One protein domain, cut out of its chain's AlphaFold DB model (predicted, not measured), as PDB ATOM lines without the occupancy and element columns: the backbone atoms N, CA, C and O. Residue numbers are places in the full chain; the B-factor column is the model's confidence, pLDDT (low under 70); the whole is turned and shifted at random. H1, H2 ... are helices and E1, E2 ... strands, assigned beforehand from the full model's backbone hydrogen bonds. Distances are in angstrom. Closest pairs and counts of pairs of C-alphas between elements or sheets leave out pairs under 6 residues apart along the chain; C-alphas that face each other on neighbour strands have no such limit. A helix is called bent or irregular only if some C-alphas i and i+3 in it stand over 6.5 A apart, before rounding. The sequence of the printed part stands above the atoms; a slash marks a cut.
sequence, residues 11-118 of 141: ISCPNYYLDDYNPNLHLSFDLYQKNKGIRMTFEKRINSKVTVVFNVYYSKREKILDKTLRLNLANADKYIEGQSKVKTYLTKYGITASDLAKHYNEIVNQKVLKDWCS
ATOM      1  N   ILE A  11     102.384 216.637 150.296       92.56
ATOM      2  CA  ILE A  11     102.948 215.344 149.920       92.56
ATOM      3  C   ILE A  11     101.777 214.389 149.722       92.56
ATOM      4  O   ILE A  11     100.943 214.232 150.612       92.56
ATOM      5  N   SER A  12     101.707 213.766 148.549       91.12
ATOM      6  CA  SER A  12     100.726 212.723 148.245       91.12
ATOM      7  C   SER A  12     101.469 211.425 147.976       91.12
ATOM      8  O   SER A  12     102.314 211.373 147.081       91.12
ATOM      9  N   CYS A  13     101.177 210.395 148.762       86.81
ATOM     10  CA  CYS A  13     101.801 209.092 148.592       86.81
ATOM     11  C   CYS A  13     101.039 208.292 147.526       86.81
ATOM     12  O   CYS A  13      99.808 208.243 147.567       86.81
ATOM     13  N   PRO A  14     101.736 207.655 146.571       81.38
ATOM     14  CA  PRO A  14     101.083 206.872 145.533       81.38
ATOM     15  C   PRO A  14     100.454 205.600 146.115       81.38
ATOM     16  O   PRO A  14     100.944 205.045 147.093       81.38
ATOM     17  N   ASN A  15      99.398 205.087 145.483       74.50
ATOM     18  CA  ASN A  15      98.594 203.985 146.035       74.50
ATOM     19  C   ASN A  15      99.390 202.703 146.317       74.50
ATOM     20  O   ASN A  15      99.077 201.987 147.264       74.50
ATOM     21  N   TYR A  16     100.434 202.429 145.533       75.81
ATOM     22  CA  TYR A  16     101.295 201.260 145.727       75.81
ATOM     23  C   TYR A  16     102.184 201.353 146.977       75.81
ATOM     24  O   TYR A  16     102.731 200.349 147.404       75.81
ATOM     25  N   TYR A  17     102.350 202.540 147.568       75.88
ATOM     26  CA  TYR A  17     103.239 202.756 148.713       75.88
ATOM     27  C   TYR A  17     102.737 202.077 150.000       75.88
ATOM     28  O   TYR A  17     103.512 201.812 150.916       75.88
ATOM     29  N   LEU A  18     101.431 201.812 150.099       71.06
ATOM     30  CA  LEU A  18     100.810 201.382 151.349       71.06
ATOM     31  C   LEU A  18     100.410 199.900 151.388       71.06
ATOM     32  O   LEU A  18      99.945 199.472 152.444       71.06
ATOM     33  N   ASP A  19     100.641 199.131 150.315       68.44
ATOM     34  CA  ASP A  19     100.216 197.722 150.150       68.44
ATOM     35  C   ASP A  19      98.718 197.481 150.464       68.44
ATOM     36  O   ASP A  19      98.284 196.358 150.712       68.44
ATOM     37  N   ASP A  20      97.921 198.552 150.448       63.38
ATOM     38  CA  ASP A  20      96.488 198.592 150.737       63.38
ATOM     39  C   ASP A  20      95.763 199.221 149.540       63.38
ATOM     40  O   ASP A  20      96.325 200.029 148.791       63.38
ATOM     41  N   TYR A  21      94.502 198.847 149.339       61.28
ATOM     42  CA  TYR A  21      93.692 199.297 148.218       61.28
ATOM     43  C   TYR A  21      93.291 200.765 148.405       61.28
ATOM     44  O   TYR A  21      92.197 201.085 148.866       61.28
ATOM     45  N   ASN A  22      94.183 201.657 147.979       64.81
ATOM     46  CA  ASN A  22      93.976 203.099 147.868       64.81
ATOM     47  C   ASN A  22      93.678 203.848 149.188       64.81
ATOM     48  O   ASN A  22      92.630 204.477 149.327       64.81
ATOM     49  N   PRO A  23      94.601 203.839 150.156       68.19
ATOM     50  CA  PRO A  23      94.462 204.582 151.410       68.19
ATOM     51  C   PRO A  23      94.577 206.109 151.278       68.19
ATOM     52  O   PRO A  23      94.583 206.763 152.313       68.19
ATOM     53  N   ASN A  24      94.683 206.684 150.068       85.94
ATOM     54  CA  ASN A  24      94.673 208.137 149.821       85.94
ATOM     55  C   ASN A  24      95.426 208.939 150.903       85.94
ATOM     56  O   ASN A  24      94.831 209.712 151.658       85.94
ATOM     57  N   LEU A  25      96.731 208.681 151.037       91.81
ATOM     58  CA  LEU A  25      97.560 209.300 152.067       91.81
ATOM     59  C   LEU A  25      98.097 210.648 151.580       91.81
ATOM     60  O   LEU A  25      98.887 210.722 150.635       91.81
ATOM     61  N   HIS A  26      97.709 211.701 152.292       94.00
ATOM     62  CA  HIS A  26      98.140 213.068 152.051       94.00
ATOM     63  C   HIS A  26      98.693 213.691 153.328       94.00
ATOM     64  O   HIS A  26      98.116 213.532 154.402       94.00
ATOM     65  N   LEU A  27      99.777 214.450 153.195       94.88
ATOM     66  CA  LEU A  27     100.365 215.271 154.247       94.88
ATOM     67  C   LEU A  27     100.440 216.716 153.748       94.88
ATOM     68  O   LEU A  27     101.153 216.999 152.789       94.88
ATOM     69  N   SER A  28      99.709 217.629 154.374       94.12
ATOM     70  CA  SER A  28      99.705 219.055 154.051       94.12
ATOM     71  C   SER A  28     100.275 219.885 155.197       94.12
ATOM     72  O   SER A  28     100.129 219.552 156.378       94.12
ATOM     73  N   PHE A  29     100.924 220.990 154.844       93.38
ATOM     74  CA  PHE A  29     101.547 221.893 155.803       93.38
ATOM     75  C   PHE A  29     100.785 223.216 155.836       93.38
ATOM     76  O   PHE A  29     100.873 224.021 154.910       93.38
ATOM     77  N   ASP A  30     100.083 223.460 156.938       90.25
ATOM     78  CA  ASP A  30      99.339 224.696 157.163       90.25
ATOM     79  C   ASP A  30     100.330 225.753 157.688       90.25
ATOM     80  O   ASP A  30     100.529 225.903 158.897       90.25
ATOM     81  N   LEU A  31     101.032 226.450 156.788       88.06
ATOM     82  CA  LEU A  31     102.158 227.331 157.147       88.06
ATOM     83  C   LEU A  31     101.750 228.793 157.341       88.06
ATOM     84  O   LEU A  31     102.391 229.521 158.114       88.06
ATOM     85  N   TYR A  32     100.694 229.229 156.654       83.81
ATOM     86  CA  TYR A  32     100.301 230.641 156.601       83.81
ATOM     87  C   TYR A  32      98.990 230.932 157.329       83.81
ATOM     88  O   TYR A  32      98.614 232.091 157.483       83.81
ATOM     89  N   GLN A  33      98.305 229.899 157.821       79.00
ATOM     90  CA  GLN A  33      97.095 230.060 158.623       79.00
ATOM     91  C   GLN A  33      97.416 230.538 160.046       79.00
ATOM     92  O   GLN A  33      98.514 230.328 160.567       79.00
ATOM     93  N   LYS A  34      96.419 231.143 160.712       81.31
ATOM     94  CA  LYS A  34      96.498 231.506 162.140       81.31
ATOM     95  C   LYS A  34      96.867 230.294 163.003       81.31
ATOM     96  O   LYS A  34      97.682 230.405 163.915       81.31
ATOM     97  N   ASN A  35      96.296 229.137 162.669       82.81
ATOM     98  CA  ASN A  35      96.597 227.862 163.301       82.81
ATOM     99  C   ASN A  35      97.579 227.095 162.414       82.81
ATOM    100  O   ASN A  35      97.176 226.359 161.516       82.81
ATOM    101  N   LYS A  36      98.877 227.320 162.645       92.31
ATOM    102  CA  LYS A  36      99.934 226.635 161.900       92.31
ATOM    103  C   LYS A  36     100.078 225.194 162.359       92.31
ATOM    104  O   LYS A  36     100.068 224.929 163.566       92.31
ATOM    105  N   GLY A  37     100.297 224.291 161.419       95.00
ATOM    106  CA  GLY A  37     100.348 222.878 161.741       95.00
ATOM    107  C   GLY A  37     100.704 221.981 160.575       95.00
ATOM    108  O   GLY A  37     101.061 222.433 159.489       95.00
ATOM    109  N   ILE A  38     100.601 220.689 160.845       96.06
ATOM    110  CA  ILE A  38     100.745 219.632 159.854       96.06
ATOM    111  C   ILE A  38      99.456 218.824 159.901       96.06
ATOM    112  O   ILE A  38      99.030 218.400 160.977       96.06
ATOM    113  N   ARG A  39      98.832 218.622 158.746       95.88
ATOM    114  CA  ARG A  39      97.648 217.783 158.604       95.88
ATOM    115  C   ARG A  39      98.007 216.565 157.786       95.88
ATOM    116  O   ARG A  39      98.590 216.682 156.718       95.88
ATOM    117  N   MET A  40      97.608 215.405 158.269       96.25
ATOM    118  CA  MET A  40      97.703 214.155 157.549       96.25
ATOM    119  C   MET A  40      96.315 213.544 157.434       96.25
ATOM    120  O   MET A  40      95.585 213.465 158.425       96.25
ATOM    121  N   THR A  41      95.974 213.102 156.233       95.81
ATOM    122  CA  THR A  41      94.723 212.413 155.942       95.81
ATOM    123  C   THR A  41      95.042 211.094 155.273       95.81
ATOM    124  O   THR A  41      95.878 211.057 154.377       95.81
ATOM    125  N   PHE A  42      94.394 210.023 155.711       95.31
ATOM    126  CA  PHE A  42      94.482 208.714 155.074       95.31
ATOM    127  C   PHE A  42      93.211 207.920 155.329       95.31
ATOM    128  O   PHE A  42      92.413 208.236 156.211       95.31
ATOM    129  N   GLU A  43      93.014 206.882 154.541       93.75
ATOM    130  CA  GLU A  43      91.770 206.148 154.454       93.75
ATOM    131  C   GLU A  43      91.954 204.680 154.839       93.75
ATOM    132  O   GLU A  43      93.023 204.088 154.687       93.75
ATOM    133  N   LYS A  44      90.876 204.090 155.355       92.12
ATOM    134  CA  LYS A  44      90.695 202.649 155.500       92.12
ATOM    135  C   LYS A  44      89.371 202.274 154.864       92.12
ATOM    136  O   LYS A  44      88.304 202.647 155.362       92.12
ATOM    137  N   ARG A  45      89.416 201.517 153.774       91.44
ATOM    138  CA  ARG A  45      88.199 200.996 153.154       91.44
ATOM    139  C   ARG A  45      87.650 199.850 154.003       91.44
ATOM    140  O   ARG A  45      88.344 198.870 154.238       91.44
ATOM    141  N   ILE A  46      86.403 199.968 154.458       91.06
ATOM    142  CA  ILE A  46      85.720 198.890 155.193       91.06
ATOM    143  C   ILE A  46      85.060 197.932 154.204       91.06
ATOM    144  O   ILE A  46      85.139 196.717 154.349       91.06
ATOM    145  N   ASN A  47      84.400 198.481 153.184       90.12
ATOM    146  CA  ASN A  47      83.813 197.729 152.076       90.12
ATOM    147  C   ASN A  47      83.590 198.654 150.865       90.12
ATOM    148  O   ASN A  47      84.112 199.766 150.796       90.12
ATOM    149  N   SER A  48      82.804 198.209 149.884       89.12
ATOM    150  CA  SER A  48      82.522 198.998 148.683       89.12
ATOM    151  C   SER A  48      81.758 200.303 148.933       89.12
ATOM    152  O   SER A  48      81.836 201.195 148.094       89.12
ATOM    153  N   LYS A  49      81.059 200.428 150.066       90.06
ATOM    154  CA  LYS A  49      80.171 201.548 150.402       90.06
ATOM    155  C   LYS A  49      80.718 202.472 151.485       90.06
ATOM    156  O   LYS A  49      80.226 203.592 151.585       90.06
ATOM    157  N   VAL A  50      81.664 202.012 152.305       91.81
ATOM    158  CA  VAL A  50      82.105 202.715 153.519       91.81
ATOM    159  C   VAL A  50      83.624 202.800 153.573       91.81
ATOM    160  O   VAL A  50      84.312 201.775 153.566       91.81
ATOM    161  N   THR A  51      84.120 204.024 153.723       94.06
ATOM    162  CA  THR A  51      85.532 204.330 153.960       94.06
ATOM    163  C   THR A  51      85.667 205.168 155.224       94.06
ATOM    164  O   THR A  51      84.996 206.190 155.375       94.06
ATOM    165  N   VAL A  52      86.541 204.740 156.131       95.69
ATOM    166  CA  VAL A  52      86.969 205.544 157.279       95.69
ATOM    167  C   VAL A  52      88.070 206.473 156.816       95.69
ATOM    168  O   VAL A  52      89.035 206.022 156.210       95.69
ATOM    169  N   VAL A  53      87.945 207.752 157.131       95.94
ATOM    170  CA  VAL A  53      88.982 208.749 156.893       95.94
ATOM    171  C   VAL A  53      89.547 209.169 158.238       95.94
ATOM    172  O   VAL A  53      88.820 209.663 159.102       95.94
ATOM    173  N   PHE A  54      90.847 208.978 158.396       97.38
ATOM    174  CA  PHE A  54      91.628 209.453 159.522       97.38
ATOM    175  C   PHE A  54      92.080 210.874 159.227       97.38
ATOM    176  O   PHE A  54      92.750 211.106 158.225       97.38
ATOM    177  N   ASN A  55      91.733 211.812 160.104       97.06
ATOM    178  CA  ASN A  55      92.268 213.167 160.080       97.06
ATOM    179  C   ASN A  55      93.194 213.326 161.278       97.06
ATOM    180  O   ASN A  55      92.780 213.185 162.426       97.06
ATOM    181  N   VAL A  56      94.457 213.622 161.009       97.50
ATOM    182  CA  VAL A  56      95.484 213.787 162.031       97.50
ATOM    183  C   VAL A  56      96.036 215.191 161.893       97.50
ATOM    184  O   VAL A  56      96.631 215.523 160.872       97.50
ATOM    185  N   TYR A  57      95.821 216.032 162.895       97.25
ATOM    186  CA  TYR A  57      96.266 217.417 162.871       97.25
ATOM    187  C   TYR A  57      97.193 217.701 164.042       97.25
ATOM    188  O   TYR A  57      96.804 217.606 165.203       97.25
ATOM    189  N   TYR A  58      98.424 218.084 163.725       97.62
ATOM    190  CA  TYR A  58      99.361 218.617 164.694       97.62
ATOM    191  C   TYR A  58      99.294 220.143 164.704       97.62
ATOM    192  O   TYR A  58      99.651 220.792 163.719       97.62
ATOM    193  N   SER A  59      98.896 220.722 165.836       96.31
ATOM    194  CA  SER A  59      98.972 222.161 166.086       96.31
ATOM    195  C   SER A  59     100.355 222.530 166.609       96.31
ATOM    196  O   SER A  59     100.724 222.148 167.719       96.31
ATOM    197  N   LYS A  60     101.104 223.354 165.863       94.25
ATOM    198  CA  LYS A  60     102.422 223.836 166.312       94.25
ATOM    199  C   LYS A  60     102.313 224.687 167.578       94.25
ATOM    200  O   LYS A  60     103.195 224.638 168.429       94.25
ATOM    201  N   ARG A  61     101.264 225.510 167.668       93.38
ATOM    202  CA  ARG A  61     101.074 226.460 168.772       93.38
ATOM    203  C   ARG A  61     100.751 225.739 170.075       93.38
ATOM    204  O   ARG A  61     101.356 226.040 171.093       93.38
ATOM    205  N   GLU A  62      99.804 224.810 170.014       95.44
ATOM    206  CA  GLU A  62      99.293 224.122 171.203       95.44
ATOM    207  C   GLU A  62     100.096 222.853 171.531       95.44
ATOM    208  O   GLU A  62      99.906 222.275 172.593       95.44
ATOM    209  N   LYS A  63     100.972 222.401 170.617       96.38
ATOM    210  CA  LYS A  63     101.672 221.106 170.680       96.38
ATOM    211  C   LYS A  63     100.718 219.920 170.888       96.38
ATOM    212  O   LYS A  63     101.018 218.972 171.613       96.38
ATOM    213  N   ILE A  64      99.551 219.981 170.247       97.88
ATOM    214  CA  ILE A  64      98.532 218.927 170.299       97.88
ATOM    215  C   ILE A  64      98.512 218.193 168.964       97.88
ATOM    216  O   ILE A  64      98.377 218.830 167.920       97.88
ATOM    217  N   LEU A  65      98.599 216.865 169.015       98.06
ATOM    218  CA  LEU A  65      98.299 215.964 167.910       98.06
ATOM    219  C   LEU A  65      96.885 215.414 168.098       98.06
ATOM    220  O   LEU A  65      96.667 214.522 168.919       98.06
ATOM    221  N   ASP A  66      95.937 215.958 167.348       97.75
ATOM    222  CA  ASP A  66      94.537 215.551 167.383       97.75
ATOM    223  C   ASP A  66      94.253 214.526 166.282       97.75
ATOM    224  O   ASP A  66      94.621 214.738 165.123       97.75
ATOM    225  N   LYS A  67      93.633 213.403 166.642       98.25
ATOM    226  CA  LYS A  67      93.288 212.310 165.729       98.25
ATOM    227  C   LYS A  67      91.784 212.106 165.757       98.25
ATOM    228  O   LYS A  67      91.245 211.588 166.736       98.25
ATOM    229  N   THR A  68      91.130 212.468 164.664       97.81
ATOM    230  CA  THR A  68      89.678 212.385 164.508       97.81
ATOM    231  C   THR A  68      89.298 211.533 163.311       97.81
ATOM    232  O   THR A  68      90.111 211.268 162.418       97.81
ATOM    233  N   LEU A  69      88.048 211.081 163.298       97.81
ATOM    234  CA  LEU A  69      87.515 210.218 162.257       97.81
ATOM    235  C   LEU A  69      86.305 210.851 161.576       97.81
ATOM    236  O   LEU A  69      85.471 211.511 162.194       97.81
ATOM    237  N   ARG A  70      86.175 210.576 160.281       96.56
ATOM    238  CA  ARG A  70      84.928 210.767 159.532       96.56
ATOM    239  C   ARG A  70      84.682 209.576 158.617       96.56
ATOM    240  O   ARG A  70      85.609 208.832 158.301       96.56
ATOM    241  N   LEU A  71      83.442 209.396 158.175       96.19
ATOM    242  CA  LEU A  71      83.075 208.336 157.234       96.19
ATOM    243  C   LEU A  71      82.660 208.931 155.894       96.19
ATOM    244  O   LEU A  71      81.726 209.732 155.834       96.19
ATOM    245  N   ASN A  72      83.312 208.478 154.827       93.81
ATOM    246  CA  ASN A  72      82.854 208.682 153.460       93.81
ATOM    247  C   ASN A  72      81.944 207.514 153.071       93.81
ATOM    248  O   ASN A  72      82.328 206.347 153.206       93.81
ATOM    249  N   LEU A  73      80.743 207.828 152.587       92.12
ATOM    250  CA  LEU A  73      79.791 206.842 152.085       92.12
ATOM    251  C   LEU A  73      79.668 206.997 150.569       92.12
ATOM    252  O   LEU A  73      79.427 208.101 150.091       92.12
ATOM    253  N   ALA A  74      79.796 205.903 149.818       85.31
ATOM    254  CA  ALA A  74      79.876 205.936 148.351       85.31
ATOM    255  C   ALA A  74      78.666 206.599 147.658       85.31
ATOM    256  O   ALA A  74      78.808 207.131 146.565       85.31
ATOM    257  N   ASN A  75      77.494 206.583 148.302       81.62
ATOM    258  CA  ASN A  75      76.237 207.097 147.748       81.62
ATOM    259  C   ASN A  75      75.656 208.256 148.578       81.62
ATOM    260  O   ASN A  75      74.439 208.428 148.607       81.62
ATOM    261  N   ALA A  76      76.484 208.987 149.328       81.69
ATOM    262  CA  ALA A  76      76.019 210.120 150.119       81.69
ATOM    263  C   ALA A  76      76.716 211.412 149.698       81.69
ATOM    264  O   ALA A  76      77.939 211.462 149.602       81.69
ATOM    265  N   ASP A  77      75.934 212.482 149.574       74.44
ATOM    266  CA  ASP A  77      76.452 213.831 149.310       74.44
ATOM    267  C   ASP A  77      77.207 214.417 150.515       74.44
ATOM    268  O   ASP A  77      77.857 215.457 150.417       74.44
ATOM    269  N   LYS A  78      77.087 213.778 151.686       83.56
ATOM    270  CA  LYS A  78      77.686 214.219 152.948       83.56
ATOM    271  C   LYS A  78      78.403 213.069 153.642       83.56
ATOM    272  O   LYS A  78      77.935 211.932 153.645       83.56
ATOM    273  N   TYR A  79      79.511 213.403 154.290       89.81
ATOM    274  CA  TYR A  79      80.228 212.503 155.183       89.81
ATOM    275  C   TYR A  79      79.553 212.440 156.567       89.81
ATOM    276  O   TYR A  79      78.816 213.348 156.964       89.81
ATOM    277  N   ILE A  80      79.818 211.372 157.326       92.88
ATOM    278  CA  ILE A  80      79.432 211.283 158.743       92.88
ATOM    279  C   ILE A  80      80.599 211.771 159.595       92.88
ATOM    280  O   ILE A  80      81.690 211.211 159.534       92.88
ATOM    281  N   GLU A  81      80.331 212.773 160.424       92.25
ATOM    282  CA  GLU A  81      81.244 213.306 161.434       92.25
ATOM    283  C   GLU A  81      80.593 213.287 162.821       92.25
ATOM    284  O   GLU A  81      79.369 213.167 162.967       92.25
ATOM    285  N   GLY A  82      81.434 213.433 163.843       92.62
ATOM    286  CA  GLY A  82      81.039 213.452 165.243       92.62
ATOM    287  C   GLY A  82      81.174 212.078 165.895       92.62
ATOM    288  O   GLY A  82      80.531 211.111 165.480       92.62
ATOM    289  N   GLN A  83      81.961 212.037 166.970       93.94
ATOM    290  CA  GLN A  83      82.407 210.830 167.674       93.94
ATOM    291  C   GLN A  83      81.303 209.785 167.893       93.94
ATOM    292  O   GLN A  83      81.454 208.628 167.515       93.94
ATOM    293  N   SER A  84      80.151 210.187 168.444       94.56
ATOM    294  CA  SER A  84      79.044 209.259 168.733       94.56
ATOM    295  C   SER A  84      78.445 208.619 167.468       94.56
ATOM    296  O   SER A  84      78.180 207.412 167.437       94.56
ATOM    297  N   LYS A  85      78.283 209.398 166.389       95.38
ATOM    298  CA  LYS A  85      77.734 208.905 165.116       95.38
ATOM    299  C   LYS A  85      78.724 207.990 164.408       95.38
ATOM    300  O   LYS A  85      78.324 206.929 163.930       95.38
ATOM    301  N   VAL A  86      79.998 208.384 164.375       96.62
ATOM    302  CA  VAL A  86      81.076 207.587 163.777       96.62
ATOM    303  C   VAL A  86      81.223 206.257 164.519       96.62
ATOM    304  O   VAL A  86      81.142 205.209 163.877       96.62
ATOM    305  N   LYS A  87      81.316 206.281 165.858       96.94
ATOM    306  CA  LYS A  87      81.389 205.074 166.695       96.94
ATOM    307  C   LYS A  87      80.218 204.129 166.426       96.94
ATOM    308  O   LYS A  87      80.429 202.978 166.062       96.94
ATOM    309  N   THR A  88      78.985 204.635 166.522       95.81
ATOM    310  CA  THR A  88      77.765 203.837 166.295       95.81
ATOM    311  C   THR A  88      77.767 203.165 164.924       95.81
ATOM    312  O   THR A  88      77.336 202.021 164.786       95.81
ATOM    313  N   TYR A  89      78.228 203.872 163.893       95.00
ATOM    314  CA  TYR A  89      78.271 203.326 162.544       95.00
ATOM    315  C   TYR A  89      79.347 202.242 162.415       95.00
ATOM    316  O   TYR A  89      79.065 201.189 161.856       95.00
ATOM    317  N   LEU A  90      80.541 202.456 162.972       95.38
ATOM    318  CA  LEU A  90      81.647 201.496 162.910       95.38
ATOM    319  C   LEU A  90      81.378 200.211 163.695       95.38
ATOM    320  O   LEU A  90      81.684 199.128 163.195       95.38
ATOM    321  N   THR A  91      80.700 200.301 164.842       95.31
ATOM    322  CA  THR A  91      80.269 199.122 165.609       95.31
ATOM    323  C   THR A  91      79.373 198.194 164.782       95.31
ATOM    324  O   THR A  91      79.501 196.977 164.887       95.31
ATOM    325  N   LYS A  92      78.522 198.728 163.888       94.75
ATOM    326  CA  LYS A  92      77.676 197.907 162.991       94.75
ATOM    327  C   LYS A  92      78.480 197.067 161.995       94.75
ATOM    328  O   LYS A  92      77.960 196.075 161.498       94.75
ATOM    329  N   TYR A  93      79.716 197.463 161.704       93.81
ATOM    330  CA  TYR A  93      80.638 196.724 160.839       93.81
ATOM    331  C   TYR A  93      81.663 195.905 161.634       93.81
ATOM    332  O   TYR A  93      82.598 195.377 161.042       93.81
ATOM    333  N   GLY A  94      81.514 195.809 162.961       95.19
ATOM    334  CA  GLY A  94      82.451 195.089 163.823       95.19
ATOM    335  C   GLY A  94      83.832 195.741 163.928       95.19
ATOM    336  O   GLY A  94      84.775 195.071 164.332       95.19
ATOM    337  N   ILE A  95      83.968 197.022 163.565       96.38
ATOM    338  CA  ILE A  95      85.242 197.741 163.644       96.38
ATOM    339  C   ILE A  95      85.459 198.233 165.071       96.38
ATOM    340  O   ILE A  95      84.632 198.968 165.620       96.38
ATOM    341  N   THR A  96      86.587 197.840 165.655       96.56
ATOM    342  CA  THR A  96      86.959 198.146 167.041       96.56
ATOM    343  C   THR A  96      87.960 199.300 167.130       96.56
ATOM    344  O   THR A  96      88.624 199.657 166.155       96.56
ATOM    345  N   ALA A  97      88.133 199.860 168.334       97.25
ATOM    346  CA  ALA A  97      89.211 200.809 168.625       97.25
ATOM    347  C   ALA A  97      90.600 200.236 168.282       97.25
ATOM    348  O   ALA A  97      91.460 200.950 167.765       97.25
ATOM    349  N   SER A  98      90.800 198.933 168.518       97.38
ATOM    350  CA  SER A  98      92.048 198.230 168.209       97.38
ATOM    351  C   SER A  98      92.322 198.183 166.704       97.38
ATOM    352  O   SER A  98      93.461 198.390 166.290       97.38
ATOM    353  N   ASP A  99      91.301 197.974 165.869       96.44
ATOM    354  CA  ASP A  99      91.463 197.978 164.406       96.44
ATOM    355  C   ASP A  99      91.884 199.358 163.888       96.44
ATOM    356  O   ASP A  99      92.743 199.472 163.009       96.44
ATOM    357  N   LEU A 100      91.307 200.416 164.463       97.50
ATOM    358  CA  LEU A 100      91.637 201.804 164.137       97.50
ATOM    359  C   LEU A 100      93.058 202.160 164.591       97.50
ATOM    360  O   LEU A 100      93.822 202.755 163.828       97.50
ATOM    361  N   ALA A 101      93.438 201.754 165.806       97.62
ATOM    362  CA  ALA A 101      94.782 201.953 166.341       97.62
ATOM    363  C   ALA A 101      95.842 201.188 165.532       97.62
ATOM    364  O   ALA A 101      96.898 201.745 165.225       97.62
ATOM    365  N   LYS A 102      95.544 199.946 165.132       96.00
ATOM    366  CA  LYS A 102      96.408 199.135 164.271       96.00
ATOM    367  C   LYS A 102      96.623 199.811 162.918       96.00
ATOM    368  O   LYS A 102      97.774 199.997 162.531       96.00
ATOM    369  N   HIS A 103      95.550 200.256 162.260       95.12
ATOM    370  CA  HIS A 103      95.645 200.954 160.971       95.12
ATOM    371  C   HIS A 103      96.452 202.252 161.081       95.12
ATOM    372  O   HIS A 103      97.351 202.499 160.283       95.12
ATOM    373  N   TYR A 104      96.198 203.062 162.116       96.19
ATOM    374  CA  TYR A 104      96.997 204.260 162.381       96.19
ATOM    375  C   TYR A 104      98.482 203.919 162.556       96.19
ATOM    376  O   TYR A 104      99.334 204.576 161.968       96.19
ATOM    377  N   ASN A 105      98.810 202.889 163.338       96.31
ATOM    378  CA  ASN A 105     100.195 202.484 163.542       96.31
ATOM    379  C   ASN A 105     100.855 202.013 162.235       96.31
ATOM    380  O   ASN A 105     101.975 202.424 161.946       96.31
ATOM    381  N   GLU A 106     100.174 201.189 161.441       93.75
ATOM    382  CA  GLU A 106     100.680 200.671 160.162       93.75
ATOM    383  C   GLU A 106     101.002 201.787 159.162       93.75
ATOM    384  O   GLU A 106     102.032 201.726 158.491       93.75
ATOM    385  N   ILE A 107     100.151 202.810 159.076       93.25
ATOM    386  CA  ILE A 107     100.326 203.908 158.121       93.25
ATOM    387  C   ILE A 107     101.239 204.998 158.686       93.25
ATOM    388  O   ILE A 107     102.237 205.370 158.072       93.25
ATOM    389  N   VAL A 108     100.929 205.520 159.869       94.75
ATOM    390  CA  VAL A 108     101.626 206.690 160.411       94.75
ATOM    391  C   VAL A 108     102.970 206.303 161.002       94.75
ATOM    392  O   VAL A 108     103.996 206.855 160.616       94.75
ATOM    393  N   ASN A 109     102.991 205.349 161.929       95.88
ATOM    394  CA  ASN A 109     104.216 205.041 162.665       95.88
ATOM    395  C   ASN A 109     105.184 204.211 161.829       95.88
ATOM    396  O   ASN A 109     106.372 204.513 161.775       95.88
ATOM    397  N   GLN A 110     104.680 203.151 161.198       94.38
ATOM    398  CA  GLN A 110     105.533 202.181 160.516       94.38
ATOM    399  C   GLN A 110     105.933 202.605 159.103       94.38
ATOM    400  O   GLN A 110     106.906 202.055 158.591       94.38
ATOM    401  N   LYS A 111     105.230 203.572 158.498       92.31
ATOM    402  CA  LYS A 111     105.571 204.118 157.179       92.31
ATOM    403  C   LYS A 111     105.940 205.596 157.254       92.31
ATOM    404  O   LYS A 111     107.122 205.900 157.240       92.31
ATOM    405  N   VAL A 112     104.985 206.508 157.456       94.00
ATOM    406  CA  VAL A 112     105.247 207.964 157.358       94.00
ATOM    407  C   VAL A 112     106.377 208.441 158.278       94.00
ATOM    408  O   VAL A 112     107.337 209.057 157.822       94.00
ATOM    409  N   LEU A 113     106.288 208.159 159.579       95.81
ATOM    410  CA  LEU A 113     107.288 208.611 160.547       95.81
ATOM    411  C   LEU A 113     108.597 207.827 160.436       95.81
ATOM    412  O   LEU A 113     109.661 208.372 160.727       95.81
ATOM    413  N   LYS A 114     108.536 206.564 160.008       95.44
ATOM    414  CA  LYS A 114     109.728 205.756 159.750       95.44
ATOM    415  C   LYS A 114     110.513 206.310 158.563       95.44
ATOM    416  O   LYS A 114     111.720 206.502 158.682       95.44
ATOM    417  N   ASP A 115     109.828 206.643 157.475       94.81
ATOM    418  CA  ASP A 115     110.427 207.257 156.294       94.81
ATOM    419  C   ASP A 115     110.981 208.638 156.622       94.81
ATOM    420  O   ASP A 115     112.118 208.933 156.261       94.81
ATOM    421  N   TRP A 116     110.253 209.442 157.403       95.88
ATOM    422  CA  TRP A 116     110.769 210.712 157.913       95.88
ATOM    423  C   TRP A 116     112.098 210.539 158.663       95.88
ATOM    424  O   TRP A 116     113.051 211.271 158.395       95.88
ATOM    425  N   CYS A 117     112.202 209.547 159.551       97.00
ATOM    426  CA  CYS A 117     113.449 209.250 160.267       97.00
ATOM    427  C   CYS A 117     114.553 208.682 159.357       97.00
ATOM    428  O   CYS A 117     115.717 208.727 159.728       97.00
ATOM    429  N   SER A 118     114.217 208.138 158.184       96.81
ATOM    430  CA  SER A 118     115.214 207.629 157.229       96.81
ATOM    431  C   SER A 118     115.883 208.734 156.403       96.81
ATOM    432  O   SER A 118     117.006 208.554 155.939       96.81
TER     433      SER A 118
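AT A GLANCE: This is residues 11 to 118 of the 141 residues of the protein "Signal peptide" of Streptococcus lutetiensis (UniProt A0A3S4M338). What shape do these atoms make? A twisted wall of four antiparallel strands, in the order E1 E2 E3 E4, has the long helix H3 slanting over it and the shorter H2 over E4, while small H1 lies off the sheet, near H3. What is printed? The printed part has 108 residues with three named helices and four named strands, H1 E1 E2 E3 E4 H2 H3 along the chain, class mixed. It is compact, with a radius of gyration of the C-alphas of 14.4 A and spans of 37 by 31 by 26 A.

IN THESE COORDINATES: Where are the strands? E1 is residues 26 to 30, from C-alpha 26 at (98.140, 213.068, 152.051); E2 is 37 to 45, 26.5 A long; E3 is 50 to 59, 28.6 A; E4 is 64 to 73, 28.8 A. Where are the helices? H1 is residues 15 to 18, H2 is 83 to 91, 12.1 A, and H3 is 97 to 118, 29.2 A, ending at C-alpha 118 (115.214, 207.629, 157.229). H3 is only just irregular: C-alphas 110 and 113 are 6.7 A apart.

HOW THE PARTS SIT: How do the strands pair? They form a meander, each strand the antiparallel neighbour of the one before, in three hairpins. N 28 and O 39 are 2.8 A apart, N 40 and O 56 2.8 A, N 53 and O 70 2.8 A, within hydrogen-bond range. Where are the helices? H3 is on the sheet at a height of 10.6 A, slantwise to the strands, at 50 degrees to E2 on the local plane; its closest C-alphas to E2 are His 103 and Lys 44, 7.6 A. H2 is on the sheet at 8.9 A, over E4, with the C-alphas of Val 86 and Arg 70 closest, 6.6 A. H1 is not on the sheet and is close to but not clearly touching H3, the closest C-alphas, Leu 18 and Ile 107, being 7.2 A apart. Are the helix backbones complete? Every O i to N i+4 pair is within range in H2, 14 of 18 in H3, and H1 is too short for one.

THE WHOLE: How far does it reach? The two C-alphas farthest apart, Tyr 32 and Gly 94, are 40.4 A apart. Is anything missing or uncertain? The printed part has no cut and no long link, and residues 19 to 23 are under 70 in pLDDT.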